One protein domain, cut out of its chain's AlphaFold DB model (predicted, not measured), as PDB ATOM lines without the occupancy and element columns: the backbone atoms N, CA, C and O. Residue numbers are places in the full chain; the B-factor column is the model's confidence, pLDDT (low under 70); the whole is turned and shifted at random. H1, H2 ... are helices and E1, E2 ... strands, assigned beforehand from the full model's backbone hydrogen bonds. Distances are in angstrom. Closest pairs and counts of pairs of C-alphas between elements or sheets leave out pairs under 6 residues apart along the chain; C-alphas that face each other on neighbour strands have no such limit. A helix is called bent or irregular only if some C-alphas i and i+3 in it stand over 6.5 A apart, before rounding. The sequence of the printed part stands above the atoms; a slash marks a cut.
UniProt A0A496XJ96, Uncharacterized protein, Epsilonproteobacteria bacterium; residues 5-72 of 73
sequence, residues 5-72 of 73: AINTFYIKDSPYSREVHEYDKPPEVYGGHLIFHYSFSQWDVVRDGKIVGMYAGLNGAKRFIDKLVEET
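Overview. This is residues 5 to 72 of the 73 residues of an uncharacterized protein of Epsilonproteobacteria bacterium (UniProt A0A496XJ96). One small six-stranded sheet is bent back on itself, its leaf E2 E1 facing the leaf E5 E4 E3 with E6 as the hinge, and the helix H1 lies over E5 and E4. A long loop, residues 8 to 19, makes one end of the elongated outline and the end of H1 with its tail the other. The 68 printed residues hold six strands, then one helix; the mixed sheet has the order E2 E1 E6 E5 E4 E3, and the class is mixed, helices and strands. The whole is compact, with a radius of gyration of the C-alphas of 11.8 A and spans of 36 by 23 by 19 A.

Arrangement. E1, residues 5 to 7, and E2, residues 20 to 22, form an antiparallel hairpin, with N 5 and O 21 2.9 A apart. E3, residues 28 to 30, E4, 33 to 39, E5, 42 to 47, and E6, 50 to 55, form a meander, each strand the antiparallel neighbour of the one before; N 28 and O 35, N 44 and O 36, and N 52 and O 45 are 2.9, 2.8 and 2.8 A apart. E1 is parallel to E6, with N 51 and O 6 2.8 A apart. This folded sheet, one sheet bent into two facing leaves, is strongly twisted, and its edge strands are E2 and E3. H1, residues 58 to 70, is on the sheet at a height of 8.6 A and runs along the strands, at 15 degrees to E5 on the local plane. The closest C-alphas of H1 and E6 are those of Ala 61 and Tyr 55, 5.7 A apart. In H1 every O i to N i+4 pair is within hydrogen-bond range.

Along the chain. E1 begins at C-alpha 5, (149.200, 186.219, 123.303). E4 is 18.8 A long, E5 16.4 A and E6 14.6 A; E1, E2 and E3 are 6.3, 6.4 and 6.5 A. H1, 18.6 A long, ends at C-alpha 70, (141.527, 185.460, 146.225).

Size, cuts and confidence. The C-alphas farthest apart, those of Pro 15 and Thr 72, are 35.9 A apart. The printed part has no cut; the link from E1 to E2 is long and the others are tight. Residue 72 is under 70 in pLDDT.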
ATOM      1  N   ALA A   5     148.513 186.206 122.018       96.12
ATOM      2  CA  ALA A   5     149.200 186.219 123.303       96.12
ATOM      3  C   ALA A   5     150.526 185.457 123.237       96.12
ATOM      4  O   ALA A   5     150.656 184.462 122.522       96.12
ATOM      5  N   ILE A   6     151.509 185.924 124.009       97.12
ATOM      6  CA  ILE A   6     152.799 185.248 124.165       97.12
ATOM      7  C   ILE A   6     152.603 184.026 125.057       97.12
ATOM      8  O   ILE A   6     152.153 184.148 126.202       97.12
ATOM      9  N   ASN A   7     152.985 182.857 124.557       96.56
ATOM     10  CA  ASN A   7     152.960 181.619 125.313       96.56
ATOM     11  C   ASN A   7     154.176 181.534 126.243       96.56
ATOM     12  O   ASN A   7     155.289 181.230 125.818       96.56
ATOM     13  N   THR A   8     153.960 181.769 127.537       96.31
ATOM     14  CA  THR A   8     155.025 181.671 128.549       96.31
ATOM     15  C   THR A   8     155.470 180.230 128.814       96.31
ATOM     16  O   THR A   8     156.524 180.022 129.410       96.31
ATOM     17  N   PHE A   9     154.711 179.244 128.326       94.06
ATOM     18  CA  PHE A   9     155.008 177.812 128.390       94.06
ATOM     19  C   PHE A   9     155.635 177.286 127.086       94.06
ATOM     20  O   PHE A   9     155.638 176.078 126.839       94.06
ATOM     21  N   TYR A  10     156.126 178.177 126.219       95.38
ATOM     22  CA  TYR A  10     156.744 177.808 124.952       95.38
ATOM     23  C   TYR A  10     157.991 176.925 125.144       95.38
ATOM     24  O   TYR A  10     158.874 177.224 125.946       95.38
ATOM     25  N   ILE A  11     158.076 175.845 124.363       95.12
ATOM     26  CA  ILE A  11     159.211 174.919 124.317       95.12
ATOM     27  C   ILE A  11     159.821 174.989 122.920       95.12
ATOM     28  O   ILE A  11     159.232 174.484 121.964       95.12
ATOM     29  N   LYS A  12     161.018 175.582 122.817       91.31
ATOM     30  CA  LYS A  12     161.665 175.938 121.545       91.31
ATOM     31  C   LYS A  12     161.728 174.809 120.518       91.31
ATOM     32  O   LYS A  12     161.413 175.019 119.352       91.31
ATOM     33  N   ASP A  13     162.100 173.620 120.971       94.25
ATOM     34  CA  ASP A  13     162.369 172.479 120.096       94.25
ATOM     35  C   ASP A  13     161.169 171.522 119.969       94.25
ATOM     36  O   ASP A  13     161.286 170.437 119.401       94.25
ATOM     37  N   SER A  14     159.998 171.904 120.496       93.00
ATOM     38  CA  SER A  14     158.773 171.118 120.360       93.00
ATOM     39  C   SER A  14     157.950 171.608 119.166       93.00
ATOM     40  O   SER A  14     157.469 172.742 119.193       93.00
ATOM     41  N   PRO A  15     157.671 170.761 118.158       89.25
ATOM     42  CA  PRO A  15     156.831 171.150 117.022       89.25
ATOM     43  C   PRO A  15     155.370 171.419 117.420       89.25
ATOM     44  O   PRO A  15     154.606 171.980 116.636       89.25
ATOM     45  N   TYR A  16     154.972 171.025 118.633       86.62
ATOM     46  CA  TYR A  16     153.630 171.232 119.176       86.62
ATOM     47  C   TYR A  16     153.522 172.481 120.057       86.62
ATOM     48  O   TYR A  16     152.437 172.787 120.545       86.62
ATOM     49  N   SER A  17     154.626 173.197 120.282       90.88
ATOM     50  CA  SER A  17     154.652 174.405 121.100       90.88
ATOM     51  C   SER A  17     154.854 175.626 120.211       90.88
ATOM     52  O   SER A  17     155.814 175.695 119.449       90.88
ATOM     53  N   ARG A  18     153.939 176.593 120.289       93.50
ATOM     54  CA  ARG A  18     154.063 177.869 119.576       93.50
ATOM     55  C   ARG A  18     154.416 178.969 120.561       93.50
ATOM     56  O   ARG A  18     153.847 179.014 121.648       93.50
ATOM     57  N   GLU A  19     155.332 179.848 120.165       96.44
ATOM     58  CA  GLU A  19     155.755 181.004 120.968       96.44
ATOM     59  C   GLU A  19     154.636 182.042 121.111       96.44
ATOM     60  O   GLU A  19     154.482 182.673 122.156       96.44
ATOM     61  N   VAL A  20     153.810 182.175 120.074       96.56
ATOM     62  CA  VAL A  20     152.640 183.051 120.053       96.56
ATOM     63  C   VAL A  20     151.419 182.226 119.685       96.56
ATOM     64  O   VAL A  20     151.439 181.442 118.733       96.56
ATOM     65  N   HIS A  21     150.354 182.395 120.460       95.88
ATOM     66  CA  HIS A  21     149.037 181.879 120.124       95.88
ATOM     67  C   HIS A  21     148.231 182.993 119.472       95.88
ATOM     68  O   HIS A  21     148.184 184.109 119.988       95.88
ATOM     69  N   GLU A  22     147.612 182.682 118.340       95.44
ATOM     70  CA  GLU A  22     146.712 183.563 117.601       95.44
ATOM     71  C   GLU A  22     145.292 183.009 117.702       95.44
ATOM     72  O   GLU A  22     145.093 181.791 117.729       95.44
ATOM     73  N   TYR A  23     144.311 183.905 117.788       94.81
ATOM     74  CA  TYR A  23     142.930 183.547 118.079       94.81
ATOM     75  C   TYR A  23     141.966 184.151 117.057       94.81
ATOM     76  O   TYR A  23     141.929 185.362 116.830       94.81
ATOM     77  N   ASP A  24     141.095 183.308 116.513       93.06
ATOM     78  CA  ASP A  24     140.079 183.732 115.540       93.06
ATOM     79  C   ASP A  24     138.823 184.313 116.205       93.06
ATOM     80  O   ASP A  24     137.970 184.914 115.553       93.06
ATOM     81  N   LYS A  25     138.682 184.106 117.518       91.06
ATOM     82  CA  LYS A  25     137.518 184.518 118.304       91.06
ATOM     83  C   LYS A  25     137.912 185.571 119.336       91.06
ATOM     84  O   LYS A  25     139.018 185.504 119.875       91.06
ATOM     85  N   PRO A  26     137.011 186.520 119.646       92.94
ATOM     86  CA  PRO A  26     137.237 187.446 120.746       92.94
ATOM     87  C   PRO A  26     137.354 186.680 122.076       92.94
ATOM     88  O   PRO A  26     136.712 185.635 122.234       92.94
ATOM     89  N   PRO A  27     138.148 187.187 123.034       95.56
ATOM     90  CA  PRO A  27     138.265 186.573 124.346       95.56
ATOM     91  C   PRO A  27     136.999 186.786 125.175       95.56
ATOM     92  O   PRO A  27     136.278 187.773 125.012       95.56
ATOM     93  N   GLU A  28     136.786 185.899 126.137       95.44
ATOM     94  CA  GLU A  28     135.896 186.155 127.264       95.44
ATOM     95  C   GLU A  28     136.650 186.943 128.343       95.44
ATOM     96  O   GLU A  28     137.813 186.660 128.621       95.44
ATOM     97  N   VAL A  29     136.003 187.932 128.960       96.00
ATOM     98  CA  VAL A  29     136.589 188.703 130.066       96.00
ATOM     99  C   VAL A  29     136.057 188.163 131.390       96.00
ATOM    100  O   VAL A  29     134.843 188.102 131.584       96.00
ATOM    101  N   TYR A  30     136.946 187.801 132.314       96.19
ATOM    102  CA  TYR A  30     136.570 187.272 133.627       96.19
ATOM    103  C   TYR A  30     137.587 187.672 134.699       96.19
ATOM    104  O   TYR A  30     138.785 187.497 134.502       96.19
ATOM    105  N   GLY A  31     137.131 188.242 135.821       91.44
ATOM    106  CA  GLY A  31     138.007 188.633 136.938       91.44
ATOM    107  C   GLY A  31     139.179 189.545 136.539       91.44
ATOM    108  O   GLY A  31     140.281 189.384 137.049       91.44
ATOM    109  N   GLY A  32     138.985 190.437 135.557       90.81
ATOM    110  CA  GLY A  32     140.044 191.308 135.021       90.81
ATOM    111  C   GLY A  32     141.051 190.624 134.082       90.81
ATOM    112  O   GLY A  32     142.001 191.267 133.644       90.81
ATOM    113  N   HIS A  33     140.844 189.349 133.750       94.25
ATOM    114  CA  HIS A  33     141.675 188.563 132.839       94.25
ATOM    115  C   HIS A  33     140.936 188.291 131.521       94.25
ATOM    116  O   HIS A  33     139.705 188.354 131.455       94.25
ATOM    117  N   LEU A  34     141.694 187.969 130.471       96.56
ATOM    118  CA  LEU A  34     141.160 187.510 129.187       96.56
ATOM    119  C   LEU A  34     141.247 185.984 129.117       96.56
ATOM    120  O   LEU A  34     142.252 185.406 129.516       96.56
ATOM    121  N   ILE A  35     140.224 185.329 128.582       97.50
ATOM    122  CA  ILE A  35     140.212 183.891 128.320       97.50
ATOM    123  C   ILE A  35     139.983 183.684 126.826       97.50
ATOM    124  O   ILE A  35     138.902 183.972 126.311       97.50
ATOM    125  N   PHE A  36     140.987 183.170 126.125       97.19
ATOM    126  CA  PHE A  36     140.889 182.856 124.704       97.19
ATOM    127  C   PHE A  36     140.652 181.365 124.481       97.19
ATOM    128  O   PHE A  36     141.238 180.525 125.155       97.19
ATOM    129  N   HIS A  37     139.825 181.028 123.494       96.12
ATOM    130  CA  HIS A  37     139.660 179.654 123.025       96.12
ATOM    131  C   HIS A  37     140.638 179.392 121.876       96.12
ATOM    132  O   HIS A  37     140.462 179.938 120.786       96.12
ATOM    133  N   TYR A  38     141.663 178.579 122.131       94.19
ATOM    134  CA  TYR A  38     142.764 178.348 121.193       94.19
ATOM    135  C   TYR A  38     142.502 177.185 120.234       94.19
ATOM    136  O   TYR A  38     142.685 177.291 119.026       94.19
ATOM    137  N   SER A  39     142.075 176.050 120.780       90.94
ATOM    138  CA  SER A  39     141.838 174.811 120.041       90.94
ATOM    139  C   SER A  39     140.645 174.076 120.647       90.94
ATOM    140  O   SER A  39     140.105 174.522 121.655       90.94
ATOM    141  N   PHE A  40     140.241 172.947 120.053       88.19
ATOM    142  CA  PHE A  40     139.038 172.190 120.433       88.19
ATOM    143  C   PHE A  40     138.844 171.996 121.945       88.19
ATOM    144  O   PHE A  40     137.714 172.003 122.427       88.19
ATOM    145  N   SER A  41     139.935 171.815 122.687       90.69
ATOM    146  CA  SER A  41     139.893 171.566 124.121       90.69
ATOM    147  C   SER A  41     140.840 172.470 124.902       90.69
ATOM    148  O   SER A  41     141.342 172.028 125.926       90.69
ATOM    149  N   GLN A  42     141.153 173.681 124.434       95.25
ATOM    150  CA  GLN A  42     142.126 174.542 125.114       95.25
ATOM    151  C   GLN A  42     141.639 175.981 125.276       95.25
ATOM    152  O   GLN A  42     141.293 176.655 124.304       95.25
ATOM    153  N   TRP A  43     141.691 176.447 126.523       97.44
ATOM    154  CA  TRP A  43     141.412 177.814 126.938       97.44
ATOM    155  C   TRP A  43     142.647 178.419 127.593       97.44
ATOM    156  O   TRP A  43     143.103 177.938 128.634       97.44
ATOM    157  N   ASP A  44     143.156 179.481 126.986       97.44
ATOM    158  CA  ASP A  44     144.312 180.219 127.474       97.44
ATOM    159  C   ASP A  44     143.837 181.394 128.321       97.44
ATOM    160  O   ASP A  44     143.070 182.239 127.856       97.44
ATOM    161  N   VAL A  45     144.307 181.463 129.564       97.69
ATOM    162  CA  VAL A  45     144.130 182.633 130.428       97.69
ATOM    163  C   VAL A  45     145.271 183.595 130.145       97.69
ATOM    164  O   VAL A  45     146.440 183.226 130.254       97.69
ATOM    165  N   VAL A  46     144.937 184.831 129.794       96.69
ATOM    166  CA  VAL A  46     145.871 185.864 129.359       96.69
ATOM    167  C   VAL A  46     145.765 187.093 130.255       96.69
ATOM    168  O   VAL A  46     144.675 187.609 130.520       96.69
ATOM    169  N   ARG A  47     146.928 187.589 130.676       94.25
ATOM    170  CA  ARG A  47     147.103 188.844 131.411       94.25
ATOM    171  C   ARG A  47     148.263 189.613 130.793       94.25
ATOM    172  O   ARG A  47     149.307 189.029 130.521       94.25
ATOM    173  N   ASP A  48     148.061 190.899 130.515       93.12
ATOM    174  CA  ASP A  48     149.081 191.782 129.927       93.12
ATOM    175  C   ASP A  48     149.733 191.209 128.649       93.12
ATOM    176  O   ASP A  48     150.940 191.312 128.429       93.12
ATOM    177  N   GLY A  49     148.928 190.545 127.808       93.81
ATOM    178  CA  GLY A  49     149.374 189.931 126.551       93.81
ATOM    179  C   GLY A  49     150.162 188.623 126.700       93.81
ATOM    180  O   GLY A  49     150.673 188.110 125.703       93.81
ATOM    181  N   LYS A  50     150.265 188.063 127.912       96.06
ATOM    182  CA  LYS A  50     150.970 186.806 128.203       96.06
ATOM    183  C   LYS A  50     150.006 185.732 128.691       96.06
ATOM    184  O   LYS A  50     149.152 186.004 129.534       96.06
ATOM    185  N   ILE A  51     150.171 184.509 128.195       97.12
ATOM    186  CA  ILE A  51     149.456 183.335 128.702       97.12
ATOM    187  C   ILE A  51     149.986 183.037 130.103       97.12
ATOM    188  O   ILE A  51     151.177 182.790 130.274       97.12
ATOM    189  N   VAL A  52     149.108 183.077 131.099       96.25
ATOM    190  CA  VAL A  52     149.416 182.773 132.508       96.25
ATOM    191  C   VAL A  52     148.870 181.412 132.945       96.25
ATOM    192  O   VAL A  52     149.235 180.917 134.005       96.25
ATOM    193  N   GLY A  53     148.035 180.777 132.118       96.69
ATOM    194  CA  GLY A  53     147.576 179.407 132.319       96.69
ATOM    195  C   GLY A  53     146.881 178.845 131.080       96.69
ATOM    196  O   GLY A  53     146.316 179.597 130.289       96.69
ATOM    197  N   MET A  54     146.930 177.524 130.915       96.56
ATOM    198  CA  MET A  54     146.351 176.793 129.781       96.56
ATOM    199  C   MET A  54     145.481 175.655 130.321       96.56
ATOM    200  O   MET A  54     145.963 174.828 131.097       96.56
ATOM    201  N   TYR A  55     144.203 175.607 129.939       97.25
ATOM    202  CA  TYR A  55     143.225 174.702 130.555       97.25
ATOM    203  C   TYR A  55     142.401 173.923 129.542       97.25
ATOM    204  O   TYR A  55     141.996 174.452 128.512       97.25
ATOM    205  N   ALA A  56     142.049 172.686 129.906       95.31
ATOM    206  CA  ALA A  56     141.238 171.789 129.085       95.31
ATOM    207  C   ALA A  56     139.730 172.146 129.025       95.31
ATOM    208  O   ALA A  56     138.903 171.326 128.631       95.31
ATOM    209  N   GLY A  57     139.343 173.342 129.485       96.06
ATOM    210  CA  GLY A  57     137.950 173.772 129.602       96.06
ATOM    211  C   GLY A  57     137.806 175.171 130.199       96.06
ATOM    212  O   GLY A  57     138.577 175.559 131.080       96.06
ATOM    213  N   LEU A  58     136.756 175.891 129.788       96.06
ATOM    214  CA  LEU A  58     136.441 177.237 130.287       96.06
ATOM    215  C   LEU A  58     136.282 177.284 131.817       96.06
ATOM    216  O   LEU A  58     136.775 178.202 132.466       96.06
ATOM    217  N   ASN A  59     135.646 176.274 132.416       96.50
ATOM    218  CA  ASN A  59     135.454 176.223 133.871       96.50
ATOM    219  C   ASN A  59     136.782 176.094 134.632       96.50
ATOM    220  O   ASN A  59     136.928 176.663 135.711       96.50
ATOM    221  N   GLY A  60     137.759 175.370 134.072       96.69
ATOM    222  CA  GLY A  60     139.100 175.271 134.653       96.69
ATOM    223  C   GLY A  60     139.825 176.615 134.624       96.69
ATOM    224  O   GLY A  60     140.391 177.022 135.636       96.69
ATOM    225  N   ALA A  61     139.721 177.330 133.500       97.31
ATOM    226  CA  ALA A  61     140.272 178.672 133.337       97.31
ATOM    227  C   ALA A  61     139.667 179.677 134.333       97.31
ATOM    228  O   ALA A  61     140.405 180.400 135.000       97.31
ATOM    229  N   LYS A  62     138.338 179.675 134.503       97.38
ATOM    230  CA  LYS A  62     137.653 180.543 135.478       97.38
ATOM    231  C   LYS A  62     138.073 180.248 136.913       97.38
ATOM    232  O   LYS A  62     138.490 181.157 137.616       97.38
ATOM    233  N   ARG A  63     138.083 178.969 137.304       96.88
ATOM    234  CA  ARG A  63     138.498 178.556 138.652       96.88
ATOM    235  C   ARG A  63     139.945 178.943 138.971       96.88
ATOM    236  O   ARG A  63     140.280 179.159 140.130       96.88
ATOM    237  N   PHE A  64     140.821 178.974 137.970       96.44
ATOM    238  CA  PHE A  64     142.176 179.482 138.157       96.44
ATOM    239  C   PHE A  64     142.186 180.985 138.440       96.44
ATOM    240  O   PHE A  64     142.859 181.414 139.371       96.44
ATOM    241  N   ILE A  65     141.409 181.768 137.688       95.94
ATOM    242  CA  ILE A  65     141.280 183.213 137.914       95.94
ATOM    243  C   ILE A  65     140.707 183.500 139.304       95.94
ATOM    244  O   ILE A  65     141.244 184.365 139.989       95.94
ATOM    245  N   ASP A  66     139.689 182.754 139.743       95.81
ATOM    246  CA  ASP A  66     139.108 182.908 141.085       95.81
ATOM    247  C   ASP A  66     140.188 182.812 142.172       95.81
ATOM    248  O   ASP A  66     140.294 183.694 143.021       95.81
ATOM    249  N   LYS A  67     141.067 181.805 142.082       94.00
ATOM    250  CA  LYS A  67     142.187 181.630 143.020       94.00
ATOM    251  C   LYS A  67     143.191 182.780 142.973       94.00
ATOM    252  O   LYS A  67     143.636 183.233 144.018       94.00
ATOM    253  N   LEU A  68     143.543 183.257 141.775       89.12
ATOM    254  CA  LEU A  68     144.460 184.393 141.639       89.12
ATOM    255  C   LEU A  68     143.894 185.648 142.307       89.12
ATOM    256  O   LEU A  68     144.628 186.383 142.958       89.12
ATOM    257  N   VAL A  69     142.594 185.900 142.138       85.38
ATOM    258  CA  VAL A  69     141.923 187.059 142.735       85.38
ATOM    259  C   VAL A  69     141.863 186.924 144.258       85.38
ATOM    260  O   VAL A  69     142.204 187.881 144.951       85.38
ATOM    261  N   GLU A  70     141.512 185.745 144.781       82.62
ATOM    262  CA  GLU A  70     141.527 185.460 146.225       82.62
ATOM    263  C   GLU A  70     142.908 185.709 146.849       82.62
ATOM    264  O   GLU A  70     142.997 186.333 147.898       82.62
ATOM    265  N   GLU A  71     143.993 185.305 146.184       76.00
ATOM    266  CA  GLU A  71     145.369 185.519 146.664       76.00
ATOM    267  C   GLU A  71     145.816 186.993 146.646       76.00
ATOM    268  O   GLU A  71     146.832 187.336 147.254       76.00
ATOM    269  N   THR A  72     145.085 187.875 145.955       62.03
ATOM    270  CA  THR A  72     145.410 189.310 145.869       62.03
ATOM    271  C   THR A  72     144.555 190.187 146.799       62.03
ATOM    272  O   THR A  72     144.720 191.409 146.779       62.03
TER     273      THR A  72